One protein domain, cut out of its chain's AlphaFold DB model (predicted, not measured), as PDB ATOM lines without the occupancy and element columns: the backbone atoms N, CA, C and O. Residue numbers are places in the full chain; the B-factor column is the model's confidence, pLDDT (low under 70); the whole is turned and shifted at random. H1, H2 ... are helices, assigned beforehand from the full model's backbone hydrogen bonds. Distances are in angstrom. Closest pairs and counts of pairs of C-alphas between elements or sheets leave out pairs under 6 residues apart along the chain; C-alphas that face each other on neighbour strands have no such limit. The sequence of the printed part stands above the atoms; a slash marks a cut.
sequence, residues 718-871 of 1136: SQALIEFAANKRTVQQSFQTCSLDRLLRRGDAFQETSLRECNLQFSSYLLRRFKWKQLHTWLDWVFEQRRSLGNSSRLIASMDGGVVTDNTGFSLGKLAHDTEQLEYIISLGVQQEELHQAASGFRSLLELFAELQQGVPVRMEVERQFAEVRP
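Overview. This is residues 718 to 871 of the 1136 residues of the protein "RRA1 protein" of Symbiodinium natans (UniProt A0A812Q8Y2). Two helical lobes sit end to end, joined by a long loop, residues 789 to 811. In the first, the hairpin of H1 and H2 crosses the hairpin of H3 and H4 steeply; in the second, H5, H6 and H7 run up and down side by side, H6 in the middle. The 154 printed residues hold seven named helices, H1 to H7, and no named strand: all helix, loose, with a radius of gyration of the C-alphas of 18.9 A and spans of 53 by 40 by 24 A.

Along the chain. Find C-alpha 718 at (13.231, 14.625, 22.294), where H1 begins, running to 725. H2 takes residues 731 to 746, H3 751 to 768 over 25.7 A, and H4 772 to 788 over 24.5 A. Beyond the loop look for H5, 812 to 827, H6, 833 to 853 over 30.3 A, and H7, 859 to 869, ending at C-alpha 869 (26.879, -16.491, 7.167).

Arrangement. H1 touches H2, closest C-alphas Ala 720 and Ser 734 at 5.5 A. H2 touches H3 with a steep tilt of 64 degrees, closest C-alphas Ser 739 and Ser 754 at 5.2 A. H3 touches H4, opposite ways at 14 degrees, a shallow tilt; C-alphas Leu 766 and Leu 775 are closest, 5.6 A. H5 touches H6 at Thr 819 and Ala 839, closest C-alphas 5.3 A; H6 touches H7 at Ala 838 and Val 869, closest C-alphas 5.5 A. H4 and H5 are apart. Every O i to N i+4 pair is within hydrogen-bond range in H1 to H6; in H7, 6 of 7.

Size, cuts and confidence. The C-alphas farthest apart, Lys 728 and Val 856, are 55.7 A apart. The printed part has no cut; the long link is H4 to H5. Residues 740 to 750 and 789 to 809 are among those under pLDDT 70.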
ATOM      1  N   SER A 718      12.530  13.333  22.405       55.03
ATOM      2  CA  SER A 718      13.231  14.625  22.294       55.03
ATOM      3  C   SER A 718      14.095  14.940  23.521       55.03
ATOM      4  O   SER A 718      15.264  15.296  23.376       55.03
ATOM      5  N   GLN A 719      13.579  14.722  24.734       62.75
ATOM      6  CA  GLN A 719      14.361  14.898  25.962       62.75
ATOM      7  C   GLN A 719      15.497  13.868  26.055       62.75
ATOM      8  O   GLN A 719      16.619  14.221  26.416       62.75
ATOM      9  N   ALA A 720      15.255  12.610  25.666       72.00
ATOM     10  CA  ALA A 720      16.299  11.588  25.600       72.00
ATOM     11  C   ALA A 720      17.416  11.956  24.605       72.00
ATOM     12  O   ALA A 720      18.591  11.779  24.925       72.00
ATOM     13  N   LEU A 721      17.071  12.518  23.441       74.12
ATOM     14  CA  LEU A 721      18.017  13.028  22.441       74.12
ATOM     15  C   LEU A 721      18.850  14.198  22.985       74.12
ATOM     16  O   LEU A 721      20.078  14.187  22.861       74.12
ATOM     17  N   ILE A 722      18.209  15.185  23.622       76.19
ATOM     18  CA  ILE A 722      18.871  16.344  24.244       76.19
ATOM     19  C   ILE A 722      19.818  15.894  25.363       76.19
ATOM     20  O   ILE A 722      20.978  16.305  25.395       76.19
ATOM     21  N   GLU A 723      19.360  15.025  26.264       80.31
ATOM     22  CA  GLU A 723      20.170  14.510  27.370       80.31
ATOM     23  C   GLU A 723      21.333  13.643  26.889       80.31
ATOM     24  O   GLU A 723      22.445  13.789  27.397       80.31
ATOM     25  N   PHE A 724      21.114  12.773  25.902       89.44
ATOM     26  CA  PHE A 724      22.177  11.959  25.319       89.44
ATOM     27  C   PHE A 724      23.242  12.840  24.657       89.44
ATOM     28  O   PHE A 724      24.423  12.724  24.979       89.44
ATOM     29  N   ALA A 725      22.825  13.806  23.832       85.25
ATOM     30  CA  ALA A 725      23.694  14.810  23.213       85.25
ATOM     31  C   ALA A 725      24.459  15.683  24.222       85.25
ATOM     32  O   ALA A 725      25.576  16.122  23.939       85.25
ATOM     33  N   ALA A 726      23.873  15.934  25.394       86.75
ATOM     34  CA  ALA A 726      24.504  16.629  26.514       86.75
ATOM     35  C   ALA A 726      25.342  15.702  27.421       86.75
ATOM     36  O   ALA A 726      25.850  16.156  28.446       86.75
ATOM     37  N   ASN A 727      25.492  14.417  27.070       92.94
ATOM     38  CA  ASN A 727      26.183  13.393  27.860       92.94
ATOM     39  C   ASN A 727      25.602  13.206  29.283       92.94
ATOM     40  O   ASN A 727      26.315  12.820  30.211       92.94
ATOM     41  N   LYS A 728      24.305  13.494  29.461       87.44
ATOM     42  CA  LYS A 728      23.542  13.290  30.706       87.44
ATOM     43  C   LYS A 728      22.922  11.890  30.802       87.44
ATOM     44  O   LYS A 728      22.674  11.422  31.906       87.44
ATOM     45  N   ARG A 729      22.700  11.219  29.666       87.81
ATOM     46  CA  ARG A 729      22.048   9.901  29.551       87.81
ATOM     47  C   ARG A 729      22.965   8.900  28.840       87.81
ATOM     48  O   ARG A 729      23.751   9.302  27.983       87.81
ATOM     49  N   THR A 730      22.889   7.608  29.171       94.31
ATOM     50  CA  THR A 730      23.645   6.562  28.452       94.31
ATOM     51  C   THR A 730      22.973   6.176  27.133       94.31
ATOM     52  O   THR A 730      21.785   6.429  26.925       94.31
ATOM     53  N   VAL A 731      23.714   5.513  26.241       94.19
ATOM     54  CA  VAL A 731      23.163   5.001  24.976       94.19
ATOM     55  C   VAL A 731      22.048   3.976  25.220       94.19
ATOM     56  O   VAL A 731      20.997   4.056  24.593       94.19
ATOM     57  N   GLN A 732      22.202   3.100  26.222       94.12
ATOM     58  CA  GLN A 732      21.202   2.094  26.585       94.12
ATOM     59  C   GLN A 732      19.915   2.729  27.122       94.12
ATOM     60  O   GLN A 732      18.838   2.352  26.681       94.12
ATOM     61  N   GLN A 733      20.005   3.716  28.021       86.50
ATOM     62  CA  GLN A 733      18.830   4.439  28.535       86.50
ATOM     63  C   GLN A 733      18.102   5.201  27.418       86.50
ATOM     64  O   GLN A 733      16.873   5.275  27.388       86.50
ATOM     65  N   SER A 734      18.869   5.773  26.490       88.12
ATOM     66  CA  SER A 734      18.347   6.528  25.350       88.12
ATOM     67  C   SER A 734      17.619   5.611  24.367       88.12
ATOM     68  O   SER A 734      16.482   5.894  23.992       88.12
ATOM     69  N   PHE A 735      18.218   4.461  24.046       89.94
ATOM     70  CA  PHE A 735      17.566   3.423  23.258       89.94
ATOM     71  C   PHE A 735      16.356   2.819  23.969       89.94
ATOM     72  O   PHE A 735      15.326   2.672  23.335       89.94
ATOM     73  N   GLN A 736      16.429   2.504  25.265       82.00
ATOM     74  CA  GLN A 736      15.280   1.999  26.026       82.00
ATOM     75  C   GLN A 736      14.108   2.979  25.980       82.00
ATOM     76  O   GLN A 736      12.977   2.554  25.788       82.00
ATOM     77  N   THR A 737      14.379   4.283  26.088       78.12
ATOM     78  CA  THR A 737      13.339   5.318  25.995       78.12
ATOM     79  C   THR A 737      12.728   5.357  24.600       78.12
ATOM     80  O   THR A 737      11.515   5.274  24.477       78.12
ATOM     81  N   CYS A 738      13.552   5.408  23.551       80.69
ATOM     82  CA  CYS A 738      13.065   5.415  22.171       80.69
ATOM     83  C   CYS A 738      12.362   4.102  21.780       80.69
ATOM     84  O   CYS A 738      11.314   4.122  21.152       80.69
ATOM     85  N   SER A 739      12.885   2.946  22.187       78.06
ATOM     86  CA  SER A 739      12.286   1.638  21.921       78.06
ATOM     87  C   SER A 739      10.994   1.428  22.704       78.06
ATOM     88  O   SER A 739      10.117   0.735  22.203       78.06
ATOM     89  N   LEU A 740      10.866   1.993  23.909       61.53
ATOM     90  CA  LEU A 740       9.606   2.008  24.648       61.53
ATOM     91  C   LEU A 740       8.606   2.942  23.962       61.53
ATOM     92  O   LEU A 740       7.486   2.529  23.702       61.53
ATOM     93  N   ASP A 741       9.023   4.153  23.591       62.19
ATOM     94  CA  ASP A 741       8.210   5.116  22.840       62.19
ATOM     95  C   ASP A 741       7.693   4.512  21.520       62.19
ATOM     96  O   ASP A 741       6.506   4.598  21.219       62.19
ATOM     97  N   ARG A 742       8.539   3.783  20.782       68.00
ATOM     98  CA  ARG A 742       8.153   3.052  19.563       68.00
ATOM     99  C   ARG A 742       7.299   1.812  19.820       68.00
ATOM    100  O   ARG A 742       6.358   1.573  19.070       68.00
ATOM    101  N   LEU A 743       7.564   1.043  20.876       52.97
ATOM    102  CA  LEU A 743       6.709  -0.085  21.260       52.97
ATOM    103  C   LEU A 743       5.297   0.391  21.639       52.97
ATOM    104  O   LEU A 743       4.321  -0.248  21.258       52.97
ATOM    105  N   LEU A 744       5.197   1.517  22.353       44.72
ATOM    106  CA  LEU A 744       3.934   2.111  22.789       44.72
ATOM    107  C   LEU A 744       3.170   2.778  21.635       44.72
ATOM    108  O   LEU A 744       1.987   2.503  21.481       44.72
ATOM    109  N   ARG A 745       3.835   3.607  20.813       49.03
ATOM    110  CA  ARG A 745       3.185   4.400  19.746       49.03
ATOM    111  C   ARG A 745       3.060   3.697  18.392       49.03
ATOM    112  O   ARG A 745       2.232   4.090  17.582       49.03
ATOM    113  N   ARG A 746       3.939   2.738  18.084       46.34
ATOM    114  CA  ARG A 746       4.015   2.076  16.761       46.34
ATOM    115  C   ARG A 746       3.827   0.560  16.826       46.34
ATOM    116  O   ARG A 746       3.808  -0.094  15.791       46.34
ATOM    117  N   GLY A 747       3.699  -0.014  18.025       44.19
ATOM    118  CA  GLY A 747       3.559  -1.460  18.195       44.19
ATOM    119  C   GLY A 747       4.797  -2.257  17.768       44.19
ATOM    120  O   GLY A 747       4.665  -3.444  17.471       44.19
ATOM    121  N   ASP A 748       5.982  -1.629  17.741       59.31
ATOM    122  CA  ASP A 748       7.254  -2.238  17.322       59.31
ATOM    123  C   ASP A 748       7.696  -3.348  18.298       59.31
ATOM    124  O   ASP A 748       8.579  -3.182  19.140       59.31
ATOM    125  N   ALA A 749       7.074  -4.521  18.172       53.66
ATOM    126  CA  ALA A 749       7.337  -5.701  18.993       53.66
ATOM    127  C   ALA A 749       8.723  -6.325  18.736       53.66
ATOM    128  O   ALA A 749       9.199  -7.135  19.533       53.66
ATOM    129  N   PHE A 750       9.374  -5.968  17.625       68.94
ATOM    130  CA  PHE A 750      10.676  -6.494  17.232       68.94
ATOM    131  C   PHE A 750      11.791  -5.495  17.546       68.94
ATOM    132  O   PHE A 750      11.834  -4.387  17.012       68.94
ATOM    133  N   GLN A 751      12.750  -5.933  18.368       76.44
ATOM    134  CA  GLN A 751      13.911  -5.139  18.779       76.44
ATOM    135  C   GLN A 751      14.721  -4.596  17.589       76.44
ATOM    136  O   GLN A 751      15.285  -3.513  17.688       76.44
ATOM    137  N   GLU A 752      14.764  -5.314  16.462       72.75
ATOM    138  CA  GLU A 752      15.456  -4.884  15.241       72.75
ATOM    139  C   GLU A 752      14.813  -3.651  14.589       72.75
ATOM    140  O   GLU A 752      15.537  -2.731  14.202       72.75
ATOM    141  N   THR A 753      13.476  -3.593  14.516       69.19
ATOM    142  CA  THR A 753      12.739  -2.431  13.996       69.19
ATOM    143  C   THR A 753      13.029  -1.213  14.864       69.19
ATOM    144  O   THR A 753      13.550  -0.213  14.371       69.19
ATOM    145  N   SER A 754      12.838  -1.341  16.182       77.56
ATOM    146  CA  SER A 754      13.190  -0.291  17.142       77.56
ATOM    147  C   SER A 754      14.655   0.139  17.012       77.56
ATOM    148  O   SER A 754      14.947   1.331  17.013       77.56
ATOM    149  N   LEU A 755      15.593  -0.799  16.837       82.31
ATOM    150  CA  LEU A 755      17.023  -0.511  16.694       82.31
ATOM    151  C   LEU A 755      17.360   0.245  15.404       82.31
ATOM    152  O   LEU A 755      18.094   1.231  15.461       82.31
ATOM    153  N   ARG A 756      16.825  -0.176  14.250       76.75
ATOM    154  CA  ARG A 756      16.977   0.529  12.962       76.75
ATOM    155  C   ARG A 756      16.510   1.977  13.073       76.75
ATOM    156  O   ARG A 756      17.174   2.885  12.577       76.75
ATOM    157  N   GLU A 757      15.372   2.169  13.713       75.44
ATOM    158  CA  GLU A 757      14.615   3.407  13.639       75.44
ATOM    159  C   GLU A 757      15.044   4.424  14.696       75.44
ATOM    160  O   GLU A 757      15.286   5.589  14.381       75.44
ATOM    161  N   CYS A 758      15.259   3.974  15.936       82.00
ATOM    162  CA  CYS A 758      15.937   4.783  16.942       82.00
ATOM    163  C   CYS A 758      17.330   5.185  16.454       82.00
ATOM    164  O   CYS A 758      17.763   6.307  16.708       82.00
ATOM    165  N   ASN A 759      18.020   4.318  15.699       84.88
ATOM    166  CA  ASN A 759      19.291   4.693  15.101       84.88
ATOM    167  C   ASN A 759      19.164   5.849  14.106       84.88
ATOM    168  O   ASN A 759      19.955   6.788  14.181       84.88
ATOM    169  N   LEU A 760      18.176   5.811  13.209       71.50
ATOM    170  CA  LEU A 760      17.913   6.901  12.269       71.50
ATOM    171  C   LEU A 760      17.672   8.230  13.004       71.50
ATOM    172  O   LEU A 760      18.302   9.238  12.679       71.50
ATOM    173  N   GLN A 761      16.826   8.215  14.033       74.75
ATOM    174  CA  GLN A 761      16.471   9.405  14.804       74.75
ATOM    175  C   GLN A 761      17.668   9.989  15.577       74.75
ATOM    176  O   GLN A 761      17.955  11.183  15.472       74.75
ATOM    177  N   PHE A 762      18.399   9.153  16.320       84.06
ATOM    178  CA  PHE A 762      19.547   9.595  17.116       84.06
ATOM    179  C   PHE A 762      20.722  10.035  16.245       84.06
ATOM    180  O   PHE A 762      21.269  11.112  16.482       84.06
ATOM    181  N   SER A 763      21.093   9.263  15.219       78.75
ATOM    182  CA  SER A 763      22.201   9.648  14.336       78.75
ATOM    183  C   SER A 763      21.930  10.992  13.653       78.75
ATOM    184  O   SER A 763      22.740  11.907  13.796       78.75
ATOM    185  N   SER A 764      20.753  11.174  13.044       69.62
ATOM    186  CA  SER A 764      20.346  12.436  12.400       69.62
ATOM    187  C   SER A 764      20.400  13.637  13.352       69.62
ATOM    188  O   SER A 764      20.946  14.687  13.012       69.62
ATOM    189  N   TYR A 765      19.876  13.487  14.574       77.19
ATOM    190  CA  TYR A 765      19.876  14.550  15.584       77.19
ATOM    191  C   TYR A 765      21.296  14.963  16.010       77.19
ATOM    192  O   TYR A 765      21.579  16.151  16.197       77.19
ATOM    193  N   LEU A 766      22.186  13.981  16.178       83.19
ATOM    194  CA  LEU A 766      23.556  14.185  16.649       83.19
ATOM    195  C   LEU A 766      24.462  14.753  15.550       83.19
ATOM    196  O   LEU A 766      25.291  15.613  15.853       83.19
ATOM    197  N   LEU A 767      24.255  14.340  14.293       74.75
ATOM    198  CA  LEU A 767      24.894  14.903  13.096       74.75
ATOM    199  C   LEU A 767      24.595  16.403  12.970       74.75
ATOM    200  O   LEU A 767      25.516  17.219  13.028       74.75
ATOM    201  N   ARG A 768      23.304  16.778  12.933       67.88
ATOM    202  CA  ARG A 768      22.847  18.179  12.809       67.88
ATOM    203  C   ARG A 768      23.377  19.113  13.906       67.88
ATOM    204  O   ARG A 768      23.454  20.317  13.697       67.88
ATOM    205  N   ARG A 769      23.718  18.582  15.088       74.50
ATOM    206  CA  ARG A 769      24.203  19.349  16.256       74.50
ATOM    207  C   ARG A 769      25.701  19.162  16.544       74.50
ATOM    208  O   ARG A 769      26.147  19.519  17.639       74.50
ATOM    209  N   PHE A 770      26.463  18.597  15.601       80.50
ATOM    210  CA  PHE A 770      27.910  18.349  15.706       80.50
ATOM    211  C   PHE A 770      28.311  17.561  16.975       80.50
ATOM    212  O   PHE A 770      29.368  17.773  17.575       80.50
ATOM    213  N   LYS A 771      27.454  16.642  17.436       87.06
ATOM    214  CA  LYS A 771      27.648  15.852  18.668       87.06
ATOM    215  C   LYS A 771      28.418  14.568  18.389       87.06
ATOM    216  O   LYS A 771      27.975  13.467  18.702       87.06
ATOM    217  N   TRP A 772      29.596  14.729  17.794       82.44
ATOM    218  CA  TRP A 772      30.406  13.658  17.215       82.44
ATOM    219  C   TRP A 772      30.721  12.507  18.173       82.44
ATOM    220  O   TRP A 772      30.551  11.346  17.812       82.44
ATOM    221  N   LYS A 773      31.119  12.811  19.413       88.19
ATOM    222  CA  LYS A 773      31.423  11.784  20.422       88.19
ATOM    223  C   LYS A 773      30.193  10.928  20.742       88.19
ATOM    224  O   LYS A 773      30.297   9.709  20.851       88.19
ATOM    225  N   GLN A 774      29.036  11.566  20.891       92.81
ATOM    226  CA  GLN A 774      27.765  10.904  21.177       92.81
ATOM    227  C   GLN A 774      27.264  10.121  19.958       92.81
ATOM    228  O   GLN A 774      26.802   9.000  20.126       92.81
ATOM    229  N   LEU A 775      27.417  10.666  18.746       87.88
ATOM    230  CA  LEU A 775      27.118   9.974  17.492       87.88
ATOM    231  C   LEU A 775      27.929   8.680  17.355       87.88
ATOM    232  O   LEU A 775      27.343   7.636  17.103       87.88
ATOM    233  N   HIS A 776      29.248   8.743  17.559       85.50
ATOM    234  CA  HIS A 776      30.132   7.575  17.509       85.50
ATOM    235  C   HIS A 776      29.711   6.533  18.556       85.50
ATOM    236  O   HIS A 776      29.369   5.414  18.201       85.50
ATOM    237  N   THR A 777      29.574   6.954  19.824       91.56
ATOM    238  CA  THR A 777      29.099   6.101  20.937       91.56
ATOM    239  C   THR A 777      27.754   5.428  20.633       91.56
ATOM    240  O   THR A 777      27.508   4.292  21.042       91.56
ATOM    241  N   TRP A 778      26.853   6.141  19.954       93.00
ATOM    242  CA  TRP A 778      25.548   5.632  19.558       93.00
ATOM    243  C   TRP A 778      25.653   4.613  18.420       93.00
ATOM    244  O   TRP A 778      25.086   3.526  18.525       93.00
ATOM    245  N   LEU A 779      26.389   4.946  17.357       89.19
ATOM    246  CA  LEU A 779      26.573   4.070  16.204       89.19
ATOM    247  C   LEU A 779      27.283   2.774  16.612       89.19
ATOM    248  O   LEU A 779      26.720   1.713  16.353       89.19
ATOM    249  N   ASP A 780      28.409   2.839  17.336       85.62
ATOM    250  CA  ASP A 780      29.130   1.670  17.879       85.62
ATOM    251  C   ASP A 780      28.177   0.690  18.578       85.62
ATOM    252  O   ASP A 780      28.152  -0.513  18.308       85.62
ATOM    253  N   TRP A 781      27.350   1.227  19.478       93.06
ATOM    254  CA  TRP A 781      26.403   0.442  20.253       93.06
ATOM    255  C   TRP A 781      25.316  -0.178  19.365       93.06
ATOM    256  O   TRP A 781      24.973  -1.347  19.552       93.06
ATOM    257  N   VAL A 782      24.811   0.553  18.364       85.81
ATOM    258  CA  VAL A 782      23.865   0.017  17.373       85.81
ATOM    259  C   VAL A 782      24.495  -1.100  16.536       85.81
ATOM    260  O   VAL A 782      23.820  -2.098  16.280       85.81
ATOM    261  N   PHE A 783      25.765  -0.986  16.134       81.50
ATOM    262  CA  PHE A 783      26.471  -2.072  15.441       81.50
ATOM    263  C   PHE A 783      26.561  -3.323  16.308       81.50
ATOM    264  O   PHE A 783      26.239  -4.415  15.838       81.50
ATOM    265  N   GLU A 784      26.910  -3.166  17.581       84.06
ATOM    266  CA  GLU A 784      27.024  -4.290  18.504       84.06
ATOM    267  C   GLU A 784      25.663  -4.956  18.783       84.06
ATOM    268  O   GLU A 784      25.551  -6.182  18.754       84.06
ATOM    269  N   GLN A 785      24.582  -4.178  18.930       85.06
ATOM    270  CA  GLN A 785      23.230  -4.749  19.015       85.06
ATOM    271  C   GLN A 785      22.783  -5.429  17.709       85.06
ATOM    272  O   GLN A 785      22.103  -6.453  17.743       85.06
ATOM    273  N   ARG A 786      23.173  -4.913  16.535       78.38
ATOM    274  CA  ARG A 786      22.889  -5.579  15.251       78.38
ATOM    275  C   ARG A 786      23.615  -6.921  15.132       78.38
ATOM    276  O   ARG A 786      23.079  -7.834  14.504       78.38
ATOM    277  N   ARG A 787      24.812  -7.070  15.711       72.75
ATOM    278  CA  ARG A 787      25.526  -8.359  15.783       72.75
ATOM    279  C   ARG A 787      24.809  -9.351  16.705       72.75
ATOM    280  O   ARG A 787      24.583 -10.487  16.297       72.75
ATOM    281  N   SER A 788      24.378  -8.926  17.896       73.44
ATOM    282  CA  SER A 788      23.756  -9.827  18.885       73.44
ATOM    283  C   SER A 788      22.373 -10.372  18.485       73.44
ATOM    284  O   SER A 788      22.005 -11.467  18.905       73.44
ATOM    285  N   LEU A 789      21.629  -9.677  17.617       68.94
ATOM    286  CA  LEU A 789      20.313 -10.100  17.100       68.94
ATOM    287  C   LEU A 789      20.346 -11.286  16.102       68.94
ATOM    288  O   LEU A 789      19.313 -11.639  15.531       68.94
ATOM    289  N   GLY A 790      21.508 -11.912  15.880       52.44
ATOM    290  CA  GLY A 790      21.842 -12.775  14.733       52.44
ATOM    291  C   GLY A 790      20.973 -14.007  14.420       52.44
ATOM    292  O   GLY A 790      21.236 -14.652  13.413       52.44
ATOM    293  N   ASN A 791      19.936 -14.329  15.201       50.59
ATOM    294  CA  ASN A 791      19.031 -15.459  14.932       50.59
ATOM    295  C   ASN A 791      17.547 -15.086  14.755       50.59
ATOM    296  O   ASN A 791      16.818 -15.845  14.116       50.59
ATOM    297  N   SER A 792      17.076 -13.946  15.274       47.47
ATOM    298  CA  SER A 792      15.636 -13.686  15.461       47.47
ATOM    299  C   SER A 792      14.954 -12.841  14.380       47.47
ATOM    300  O   SER A 792      13.725 -12.845  14.321       47.47
ATOM    301  N   SER A 793      15.695 -12.153  13.501       49.41
ATOM    302  CA  SER A 793      15.064 -11.447  12.376       49.41
ATOM    303  C   SER A 793      14.390 -12.418  11.401       49.41
ATOM    304  O   SER A 793      14.959 -13.443  11.014       49.41
ATOM    305  N   ARG A 794      13.150 -12.119  11.007       48.59
ATOM    306  CA  ARG A 794      12.491 -12.825   9.905       48.59
ATOM    307  C   ARG A 794      13.042 -12.247   8.610       48.59
ATOM    308  O   ARG A 794      12.673 -11.137   8.243       48.59
ATOM    309  N   LEU A 795      13.905 -12.993   7.918       46.28
ATOM    310  CA  LEU A 795      14.234 -12.654   6.538       46.28
ATOM    311  C   LEU A 795      12.952 -12.795   5.718       46.28
ATOM    312  O   LEU A 795      12.508 -13.913   5.457       46.28
ATOM    313  N   ILE A 796      12.371 -11.677   5.288       45.19
ATOM    314  CA  ILE A 796      11.452 -11.714   4.154       45.19
ATOM    315  C   ILE A 796      12.321 -11.614   2.909       45.19
ATOM    316  O   ILE A 796      12.472 -10.563   2.297       45.19
ATOM    317  N   ALA A 797      12.969 -12.734   2.587       45.62
ATOM    318  CA  ALA A 797      13.683 -12.886   1.337       45.62
ATOM    319  C   ALA A 797      12.657 -12.781   0.203       45.62
ATOM    320  O   ALA A 797      11.971 -13.756  -0.115       45.62
ATOM    321  N   SER A 798      12.537 -11.588  -0.384       45.47
ATOM    322  CA  SER A 798      11.804 -11.371  -1.628       45.47
ATOM    323  C   SER A 798      12.578 -12.046  -2.758       45.47
ATOM    324  O   SER A 798      13.379 -11.443  -3.467       45.47
ATOM    325  N   MET A 799      12.394 -13.359  -2.862       52.50
ATOM    326  CA  MET A 799      13.008 -14.196  -3.893       52.50
ATOM    327  C   MET A 799      12.247 -14.103  -5.225       52.50
ATOM    328  O   MET A 799      12.698 -14.647  -6.228       52.50
ATOM    329  N   ASP A 800      11.146 -13.345  -5.258       48.12
ATOM    330  CA  ASP A 800      10.243 -13.159  -6.397       48.12
ATOM    331  C   ASP A 800      10.768 -12.153  -7.445       48.12
ATOM    332  O   ASP A 800      10.000 -11.411  -8.054       48.12
ATOM    333  N   GLY A 801      12.088 -12.112  -7.668       45.59
ATOM    334  CA  GLY A 801      12.752 -11.483  -8.826       45.59
ATOM    335  C   GLY A 801      12.603  -9.963  -9.018       45.59
ATOM    336  O   GLY A 801      13.253  -9.404  -9.903       45.59
ATOM    337  N   GLY A 802      11.771  -9.290  -8.223       46.41
ATOM    338  CA  GLY A 802      11.587  -7.844  -8.244       46.41
ATOM    339  C   GLY A 802      12.828  -7.100  -7.755       46.41
ATOM    340  O   GLY A 802      13.581  -7.588  -6.912       46.41
ATOM    341  N   VAL A 803      13.036  -5.887  -8.271       41.28
ATOM    342  CA  VAL A 803      14.105  -4.989  -7.810       41.28
ATOM    343  C   VAL A 803      13.715  -4.436  -6.438       41.28
ATOM    344  O   VAL A 803      13.177  -3.339  -6.331       41.28
ATOM    345  N   VAL A 804      13.954  -5.208  -5.379       40.28
ATOM    346  CA  VAL A 804      13.757  -4.737  -4.005       40.28
ATOM    347  C   VAL A 804      14.924  -3.829  -3.635       40.28
ATOM    348  O   VAL A 804      16.050  -4.280  -3.432       40.28
ATOM    349  N   THR A 805      14.642  -2.530  -3.574       40.38
ATOM    350  CA  THR A 805      15.596  -1.459  -3.256       40.38
ATOM    351  C   THR A 805      15.818  -1.262  -1.753       40.38
ATOM    352  O   THR A 805      16.464  -0.292  -1.354       40.38
ATOM    353  N   ASP A 806      15.302  -2.158  -0.902       41.78
ATOM    354  CA  ASP A 806      15.491  -2.033   0.539       41.78
ATOM    355  C   ASP A 806      16.969  -2.181   0.950       41.78
ATOM    356  O   ASP A 806      17.793  -2.830   0.299       41.78
ATOM    357  N   ASN A 807      17.318  -1.554   2.076       48.00
ATOM    358  CA  ASN A 807      18.690  -1.511   2.593       48.00
ATOM    359  C   ASN A 807      19.181  -2.864   3.167       48.00
ATOM    360  O   ASN A 807      20.206  -2.915   3.848       48.00
ATOM    361  N   THR A 808      18.444  -3.950   2.923       53.75
ATOM    362  CA  THR A 808      18.748  -5.337   3.296       53.75
ATOM    363  C   THR A 808      18.809  -6.281   2.085       53.75
ATOM    364  O   THR A 808      19.025  -7.480   2.268       53.75
ATOM    365  N   GLY A 809      18.688  -5.747   0.861       59.19
ATOM    366  CA  GLY A 809      18.567  -6.483  -0.398       59.19
ATOM    367  C   GLY A 809      19.595  -7.601  -0.615       59.19
ATOM    368  O   GLY A 809      20.774  -7.367  -0.891       59.19
ATOM    369  N   PHE A 810      19.103  -8.836  -0.558       71.69
ATOM    370  CA  PHE A 810      19.847 -10.063  -0.822       71.69
ATOM    371  C   PHE A 810      19.894 -10.331  -2.336       71.69
ATOM    372  O   PHE A 810      18.887 -10.697  -2.940       71.69
ATOM    373  N   SER A 811      21.050 -10.111  -2.974       82.25
ATOM    374  CA  SER A 811      21.210 -10.224  -4.433       82.25
ATOM    375  C   SER A 811      22.456 -11.023  -4.826       82.25
ATOM    376  O   SER A 811      23.446 -11.057  -4.095       82.25
ATOM    377  N   LEU A 812      22.439 -11.626  -6.021       86.19
ATOM    378  CA  LEU A 812      23.567 -12.408  -6.541       86.19
ATOM    379  C   LEU A 812      24.859 -11.571  -6.615       86.19
ATOM    380  O   LEU A 812      25.921 -12.024  -6.197       86.19
ATOM    381  N   GLY A 813      24.765 -10.325  -7.092       88.38
ATOM    382  CA  GLY A 813      25.910  -9.414  -7.155       88.38
ATOM    383  C   GLY A 813      26.414  -8.980  -5.774       88.38
ATOM    384  O   GLY A 813      27.620  -8.840  -5.590       88.38
ATOM    385  N   LYS A 814      25.528  -8.839  -4.776       89.94
ATOM    386  CA  LYS A 814      25.920  -8.581  -3.381       89.94
ATOM    387  C   LYS A 814      26.696  -9.757  -2.786       89.94
ATOM    388  O   LYS A 814      27.773  -9.547  -2.243       89.94
ATOM    389  N   LEU A 815      26.190 -10.981  -2.949       91.25
ATOM    390  CA  LEU A 815      26.867 -12.200  -2.491       91.25
ATOM    391  C   LEU A 815      28.232 -12.383  -3.165       91.25
ATOM    392  O   LEU A 815      29.206 -12.718  -2.493       91.25
ATOM    393  N   ALA A 816      28.326 -12.116  -4.471       92.62
ATOM    394  CA  ALA A 816      29.585 -12.178  -5.208       92.62
ATOM    395  C   ALA A 816      30.604 -11.154  -4.685       92.62
ATOM    396  O   ALA A 816      31.756 -11.511  -4.444       92.62
ATOM    397  N   HIS A 817      30.174  -9.912  -4.444       93.50
ATOM    398  CA  HIS A 817      31.016  -8.876  -3.846       93.50
ATOM    399  C   HIS A 817      31.508  -9.252  -2.445       93.50
ATOM    400  O   HIS A 817      32.695  -9.112  -2.168       93.50
ATOM    401  N   ASP A 818      30.620  -9.721  -1.565       93.94
ATOM    402  CA  ASP A 818      30.979 -10.068  -0.185       93.94
ATOM    403  C   ASP A 818      31.942 -11.267  -0.145       93.94
ATOM    404  O   ASP A 818      32.913 -11.258   0.610       93.94
ATOM    405  N   THR A 819      31.724 -12.257  -1.020       95.25
ATOM    406  CA  THR A 819      32.633 -13.396  -1.220       95.25
ATOM    407  C   THR A 819      34.023 -12.909  -1.641       95.25
ATOM    408  O   THR A 819      35.011 -13.201  -0.968       95.25
ATOM    409  N   GLU A 820      34.103 -12.102  -2.703       94.94
ATOM    410  CA  GLU A 820      35.367 -11.558  -3.216       94.94
ATOM    411  C   GLU A 820      36.055 -10.629  -2.197       94.94
ATOM    412  O   GLU A 820      37.283 -10.595  -2.113       94.94
ATOM    413  N   GLN A 821      35.282  -9.910  -1.377       95.31
ATOM    414  CA  GLN A 821      35.810  -9.060  -0.313       95.31
ATOM    415  C   GLN A 821      36.487  -9.858   0.789       95.31
ATOM    416  O   GLN A 821      37.601  -9.517   1.191       95.31
ATOM    417  N   LEU A 822      35.836 -10.909   1.276       95.00
ATOM    418  CA  LEU A 822      36.414 -11.750   2.316       95.00
ATOM    419  C   LEU A 822      37.633 -12.509   1.780       95.00
ATOM    420  O   LEU A 822      38.657 -12.554   2.454       95.00
ATOM    421  N   GLU A 823      37.579 -13.010   0.541       95.25
ATOM    422  CA  GLU A 823      38.734 -13.602  -0.147       95.25
ATOM    423  C   GLU A 823      39.910 -12.622  -0.276       95.25
ATOM    424  O   GLU A 823      41.055 -12.993  -0.006       95.25
ATOM    425  N   TYR A 824      39.646 -11.361  -0.632       95.12
ATOM    426  CA  TYR A 824      40.672 -10.322  -0.683       95.12
ATOM    427  C   TYR A 824      41.286 -10.060   0.696       95.12
ATOM    428  O   TYR A 824      42.510 -10.088   0.817       95.12
ATOM    429  N   ILE A 825      40.472  -9.880   1.742       93.81
ATOM    430  CA  ILE A 825      40.948  -9.654   3.118       93.81
ATOM    431  C   ILE A 825      41.797 -10.842   3.605       93.81
ATOM    432  O   ILE A 825      42.877 -10.652   4.164       93.81
ATOM    433  N   ILE A 826      41.370 -12.073   3.313       94.06
ATOM    434  CA  ILE A 826      42.136 -13.297   3.580       94.06
ATOM    435  C   ILE A 826      43.479 -13.288   2.832       94.06
ATOM    436  O   ILE A 826      44.508 -13.643   3.410       94.06
ATOM    437  N   SER A 827      43.505 -12.845   1.567       94.44
ATOM    438  CA  SER A 827      44.727 -12.790   0.748       94.44
ATOM    439  C   SER A 827      45.798 -11.834   1.292       94.44
ATOM    440  O   SER A 827      46.982 -12.025   1.014       94.44
ATOM    441  N   LEU A 828      45.408 -10.864   2.127       91.69
ATOM    442  CA  LEU A 828      46.320  -9.970   2.851       91.69
ATOM    443  C   LEU A 828      46.988 -10.641   4.066       91.69
ATOM    444  O   LEU A 828      47.843 -10.037   4.711       91.69
ATOM    445  N   GLY A 829      46.632 -11.892   4.377       91.56
ATOM    446  CA  GLY A 829      47.225 -12.678   5.461       91.56
ATOM    447  C   GLY A 829      46.478 -12.601   6.794       91.56
ATOM    448  O   GLY A 829      47.049 -12.969   7.822       91.56
ATOM    449  N   VAL A 830      45.217 -12.152   6.809       88.25
ATOM    450  CA  VAL A 830      44.387 -12.091   8.024       88.25
ATOM    451  C   VAL A 830      43.997 -13.509   8.472       88.25
ATOM    452  O   VAL A 830      43.063 -14.106   7.950       88.25
ATOM    453  N   GLN A 831      44.710 -14.046   9.468       86.88
ATOM    454  CA  GLN A 831      44.542 -15.405  10.019       86.88
ATOM    455  C   GLN A 831      43.312 -15.546  10.949       86.88
ATOM    456  O   GLN A 831      43.417 -16.086  12.050       86.88
ATOM    457  N   GLN A 832      42.147 -15.027  10.550       88.62
ATOM    458  CA  GLN A 832      40.898 -15.186  11.302       88.62
ATOM    459  C   GLN A 832      40.052 -16.307  10.694       88.62
ATOM    460  O   GLN A 832      39.426 -16.131   9.652       88.62
ATOM    461  N   GLU A 833      40.019 -17.455  11.373       91.81
ATOM    462  CA  GLU A 833      39.259 -18.654  10.980       91.81
ATOM    463  C   GLU A 833      37.778 -18.345  10.676       91.81
ATOM    464  O   GLU A 833      37.220 -18.843   9.700       91.81
ATOM    465  N   GLU A 834      37.162 -17.443  11.443       89.75
ATOM    466  CA  GLU A 834      35.783 -16.980  11.230       89.75
ATOM    467  C   GLU A 834      35.574 -16.326   9.851       89.75
ATOM    468  O   GLU A 834      34.556 -16.571   9.205       89.75
ATOM    469  N   LEU A 835      36.551 -15.558   9.345       89.81
ATOM    470  CA  LEU A 835      36.476 -14.951   8.010       89.81
ATOM    471  C   LEU A 835      36.628 -15.999   6.902       89.81
ATOM    472  O   LEU A 835      35.950 -15.904   5.880       89.81
ATOM    473  N   HIS A 836      37.470 -17.019   7.106       92.94
ATOM    474  CA  HIS A 836      37.592 -18.149   6.180       92.94
ATOM    475  C   HIS A 836      36.284 -18.946   6.081       92.94
ATOM    476  O   HIS A 836      35.849 -19.286   4.977       92.94
ATOM    477  N   GLN A 837      35.632 -19.200   7.219       92.38
ATOM    478  CA  GLN A 837      34.336 -19.875   7.274       92.38
ATOM    479  C   GLN A 837      33.238 -19.028   6.618       92.38
ATOM    480  O   GLN A 837      32.508 -19.538   5.768       92.38
ATOM    481  N   ALA A 838      33.184 -17.725   6.916       91.75
ATOM    482  CA  ALA A 838      32.260 -16.792   6.273       91.75
ATOM    483  C   ALA A 838      32.447 -16.753   4.746       91.75
ATOM    484  O   ALA A 838      31.474 -16.905   4.011       91.75
ATOM    485  N   ALA A 839      33.686 -16.623   4.254       94.69
ATOM    486  CA  ALA A 839      33.994 -16.615   2.821       94.69
ATOM    487  C   ALA A 839      33.539 -17.909   2.123       94.69
ATOM    488  O   ALA A 839      32.945 -17.863   1.045       94.69
ATOM    489  N   SER A 840      33.777 -19.066   2.752       95.12
ATOM    490  CA  SER A 840      33.329 -20.357   2.223       95.12
ATOM    491  C   SER A 840      31.803 -20.455   2.180       95.12
ATOM    492  O   SER A 840      31.255 -20.868   1.160       95.12
ATOM    493  N   GLY A 841      31.119 -20.043   3.252       94.50
ATOM    494  CA  GLY A 841      29.658 -20.042   3.314       94.50
ATOM    495  C   GLY A 841      29.029 -19.095   2.290       94.50
ATOM    496  O   GLY A 841      28.068 -19.468   1.624       94.50
ATOM    497  N   PHE A 842      29.596 -17.898   2.088       94.44
ATOM    498  CA  PHE A 842      29.095 -16.951   1.088       94.44
ATOM    499  C   PHE A 842      29.267 -17.482  -0.335       94.44
ATOM    500  O   PHE A 842      28.360 -17.310  -1.149       94.44
ATOM    501  N   ARG A 843      30.365 -18.195  -0.618       95.94
ATOM    502  CA  ARG A 843      30.579 -18.846  -1.915       95.94
ATOM    503  C   ARG A 843      29.554 -19.956  -2.176       95.94
ATOM    504  O   ARG A 843      28.930 -19.959  -3.232       95.94
ATOM    505  N   SER A 844      29.325 -20.853  -1.216       95.00
ATOM    506  CA  SER A 844      28.309 -21.909  -1.358       95.00
ATOM    507  C   SER A 844      26.889 -21.339  -1.469       95.00
ATOM    508  O   SER A 844      26.085 -21.803  -2.276       95.00
ATOM    509  N   LEU A 845      26.594 -20.262  -0.742       93.00
ATOM    510  CA  LEU A 845      25.324 -19.550  -0.838       93.00
ATOM    511  C   LEU A 845      25.135 -18.832  -2.187       93.00
ATOM    512  O   LEU A 845      24.022 -18.804  -2.708       93.00
ATOM    513  N   LEU A 846      26.203 -18.276  -2.770       93.50
ATOM    514  CA  LEU A 846      26.202 -17.674  -4.108       93.50
ATOM    515  C   LEU A 846      25.852 -18.711  -5.188       93.50
ATOM    516  O   LEU A 846      25.044 -18.423  -6.072       93.50
ATOM    517  N   GLU A 847      26.424 -19.914  -5.092       94.19
ATOM    518  CA  GLU A 847      26.126 -21.048  -5.977       94.19
ATOM    519  C   GLU A 847      24.652 -21.472  -5.852       94.19
ATOM    520  O   GLU A 847      23.920 -21.479  -6.844       94.19
ATOM    521  N   LEU A 848      24.172 -21.709  -4.625       92.31
ATOM    522  CA  LEU A 848      22.776 -22.072  -4.355       92.31
ATOM    523  C   LEU A 848      21.776 -20.991  -4.793       92.31
ATOM    524  O   LEU A 848      20.692 -21.305  -5.284       92.31
ATOM    525  N   PHE A 849      22.112 -19.708  -4.645       87.81
ATOM    526  CA  PHE A 849      21.232 -18.626  -5.085       87.81
ATOM    527  C   PHE A 849      21.179 -18.512  -6.617       87.81
ATOM    528  O   PHE A 849      20.120 -18.218  -7.174       87.81
ATOM    529  N   ALA A 850      22.277 -18.819  -7.317       88.38
ATOM    530  CA  ALA A 850      22.283 -18.929  -8.775       88.38
ATOM    531  C   ALA A 850      21.431 -20.111  -9.276       88.38
ATOM    532  O   ALA A 850      20.759 -19.983 -10.301       88.38
ATOM    533  N   GLU A 851      21.424 -21.243  -8.563       92.19
ATOM    534  CA  GLU A 851      20.515 -22.367  -8.834       92.19
ATOM    535  C   GLU A 851      19.048 -21.992  -8.565       92.19
ATOM    536  O   GLU A 851      18.169 -22.267  -9.386       92.19
ATOM    537  N   LEU A 852      18.771 -21.292  -7.460       85.69
ATOM    538  CA  LEU A 852      17.424 -20.826  -7.126       85.69
ATOM    539  C   LEU A 852      16.857 -19.885  -8.202       85.69
ATOM    540  O   LEU A 852      15.706 -20.044  -8.607       85.69
ATOM    541  N   GLN A 853      17.668 -18.958  -8.729       82.69
ATOM    542  CA  GLN A 853      17.276 -18.082  -9.845       82.69
ATOM    543  C   GLN A 853      17.007 -18.840 -11.158       82.69
ATOM    544  O   GLN A 853      16.287 -18.338 -12.019       82.69
ATOM    545  N   GLN A 854      17.535 -20.059 -11.311       88.00
ATOM    546  CA  GLN A 854      17.227 -20.963 -12.427       88.00
ATOM    547  C   GLN A 854      15.971 -21.823 -12.171       88.00
ATOM    548  O   GLN A 854      15.611 -22.650 -13.008       88.00
ATOM    549  N   GLY A 855      15.287 -21.632 -11.037       86.88
ATOM    550  CA  GLY A 855      14.086 -22.377 -10.652       86.88
ATOM    551  C   GLY A 855      14.362 -23.721  -9.973       86.88
ATOM    552  O   GLY A 855      13.441 -24.527  -9.827       86.88
ATOM    553  N   VAL A 856      15.603 -23.992  -9.553       90.31
ATOM    554  CA  VAL A 856      15.939 -25.208  -8.798       90.31
ATOM    555  C   VAL A 856      15.398 -25.075  -7.360       90.31
ATOM    556  O   VAL A 856      15.585 -24.031  -6.733       90.31
ATOM    557  N   PRO A 857      14.728 -26.098  -6.786       86.19
ATOM    558  CA  PRO A 857      14.035 -25.990  -5.495       86.19
ATOM    559  C   PRO A 857      14.970 -26.064  -4.264       86.19
ATOM    560  O   PRO A 857      14.704 -26.796  -3.313       86.19
ATOM    561  N   VAL A 858      16.053 -25.281  -4.244       89.50
ATOM    562  CA  VAL A 858      17.065 -25.243  -3.161       89.50
ATOM    563  C   VAL A 858      16.744 -24.264  -2.021       89.50
ATOM    564  O   VAL A 858      17.570 -24.052  -1.138       89.50
ATOM    565  N   ARG A 859      15.535 -23.685  -1.983       83.44
ATOM    566  CA  ARG A 859      15.137 -22.634  -1.022       83.44
ATOM    567  C   ARG A 859      15.474 -22.952   0.443       83.44
ATOM    568  O   ARG A 859      16.046 -22.106   1.119       83.44
ATOM    569  N   MET A 860      15.160 -24.156   0.928       84.06
ATOM    570  CA  MET A 860      15.454 -24.534   2.324       84.06
ATOM    571  C   MET A 860      16.961 -24.591   2.615       84.06
ATOM    572  O   MET A 860      17.375 -24.300   3.730       84.06
ATOM    573  N   GLU A 861      17.779 -24.954   1.626       89.81
ATOM    574  CA  GLU A 861      19.236 -25.017   1.769       89.81
ATOM    575  C   GLU A 861      19.862 -23.615   1.702       89.81
ATOM    576  O   GLU A 861      20.765 -23.320   2.479       89.81
ATOM    577  N   VAL A 862      19.311 -22.714   0.877       84.94
ATOM    578  CA  VAL A 862      19.630 -21.272   0.896       84.94
ATOM    579  C   VAL A 862      19.313 -20.666   2.268       84.94
ATOM    580  O   VAL A 862      20.163 -20.000   2.849       84.94
ATOM    581  N   GLU A 863      18.124 -20.926   2.823       82.06
ATOM    582  CA  GLU A 863      17.731 -20.448   4.158       82.06
ATOM    583  C   GLU A 863      18.644 -21.026   5.262       82.06
ATOM    584  O   GLU A 863      19.054 -20.297   6.171       82.06
ATOM    585  N   ARG A 864      19.029 -22.308   5.155       85.81
ATOM    586  CA  ARG A 864      19.943 -22.991   6.085       85.81
ATOM    587  C   ARG A 864      21.363 -22.420   6.040       85.81
ATOM    588  O   ARG A 864      21.902 -22.088   7.090       85.81
ATOM    589  N   GLN A 865      21.963 -22.287   4.855       86.94
ATOM    590  CA  GLN A 865      23.326 -21.758   4.709       86.94
ATOM    591  C   GLN A 865      23.397 -20.251   4.954       86.94
ATOM    592  O   GLN A 865      24.379 -19.772   5.519       86.94
ATOM    593  N   PHE A 866      22.345 -19.492   4.627       86.38
ATOM    594  CA  PHE A 866      22.301 -18.082   4.996       86.38
ATOM    595  C   PHE A 866      22.408 -17.898   6.512       86.38
ATOM    596  O   PHE A 866      23.125 -17.006   6.954       86.38
ATOM    597  N   ALA A 867      21.773 -18.757   7.317       82.12
ATOM    598  CA  ALA A 867      21.881 -18.691   8.775       82.12
ATOM    599  C   ALA A 867      23.327 -18.848   9.294       82.12
ATOM    600  O   ALA A 867      23.650 -18.267  10.328       82.12
ATOM    601  N   GLU A 868      24.201 -19.562   8.572       84.62
ATOM    602  CA  GLU A 868      25.620 -19.729   8.922       84.62
ATOM    603  C   GLU A 868      26.440 -18.452   8.644       84.62
ATOM    604  O   GLU A 868      27.266 -18.061   9.466       84.62
ATOM    605  N   VAL A 869      26.175 -17.746   7.534       87.25
ATOM    606  CA  VAL A 869      26.879 -16.491   7.167       87.25
ATOM    607  C   VAL A 869      26.232 -15.211   7.708       87.25
ATOM    608  O   VAL A 869      26.821 -14.130   7.669       87.25
ATOM    609  N   ARG A 870      25.016 -15.312   8.243       83.56
ATOM    610  CA  ARG A 870      24.226 -14.207   8.802       83.56
ATOM    611  C   ARG A 870      24.940 -13.340   9.855       83.56
ATOM    612  O   ARG A 870      24.664 -12.139   9.857       83.56
ATOM    613  N   PRO A 871      25.855 -13.854  10.706       83.50
ATOM    614  CA  PRO A 871      26.657 -13.013  11.604       83.50
ATOM    615  C   PRO A 871      27.603 -12.037  10.884       83.50
ATOM    616  O   PRO A 871      28.085 -11.097  11.510       83.50
TER     617      PRO A 871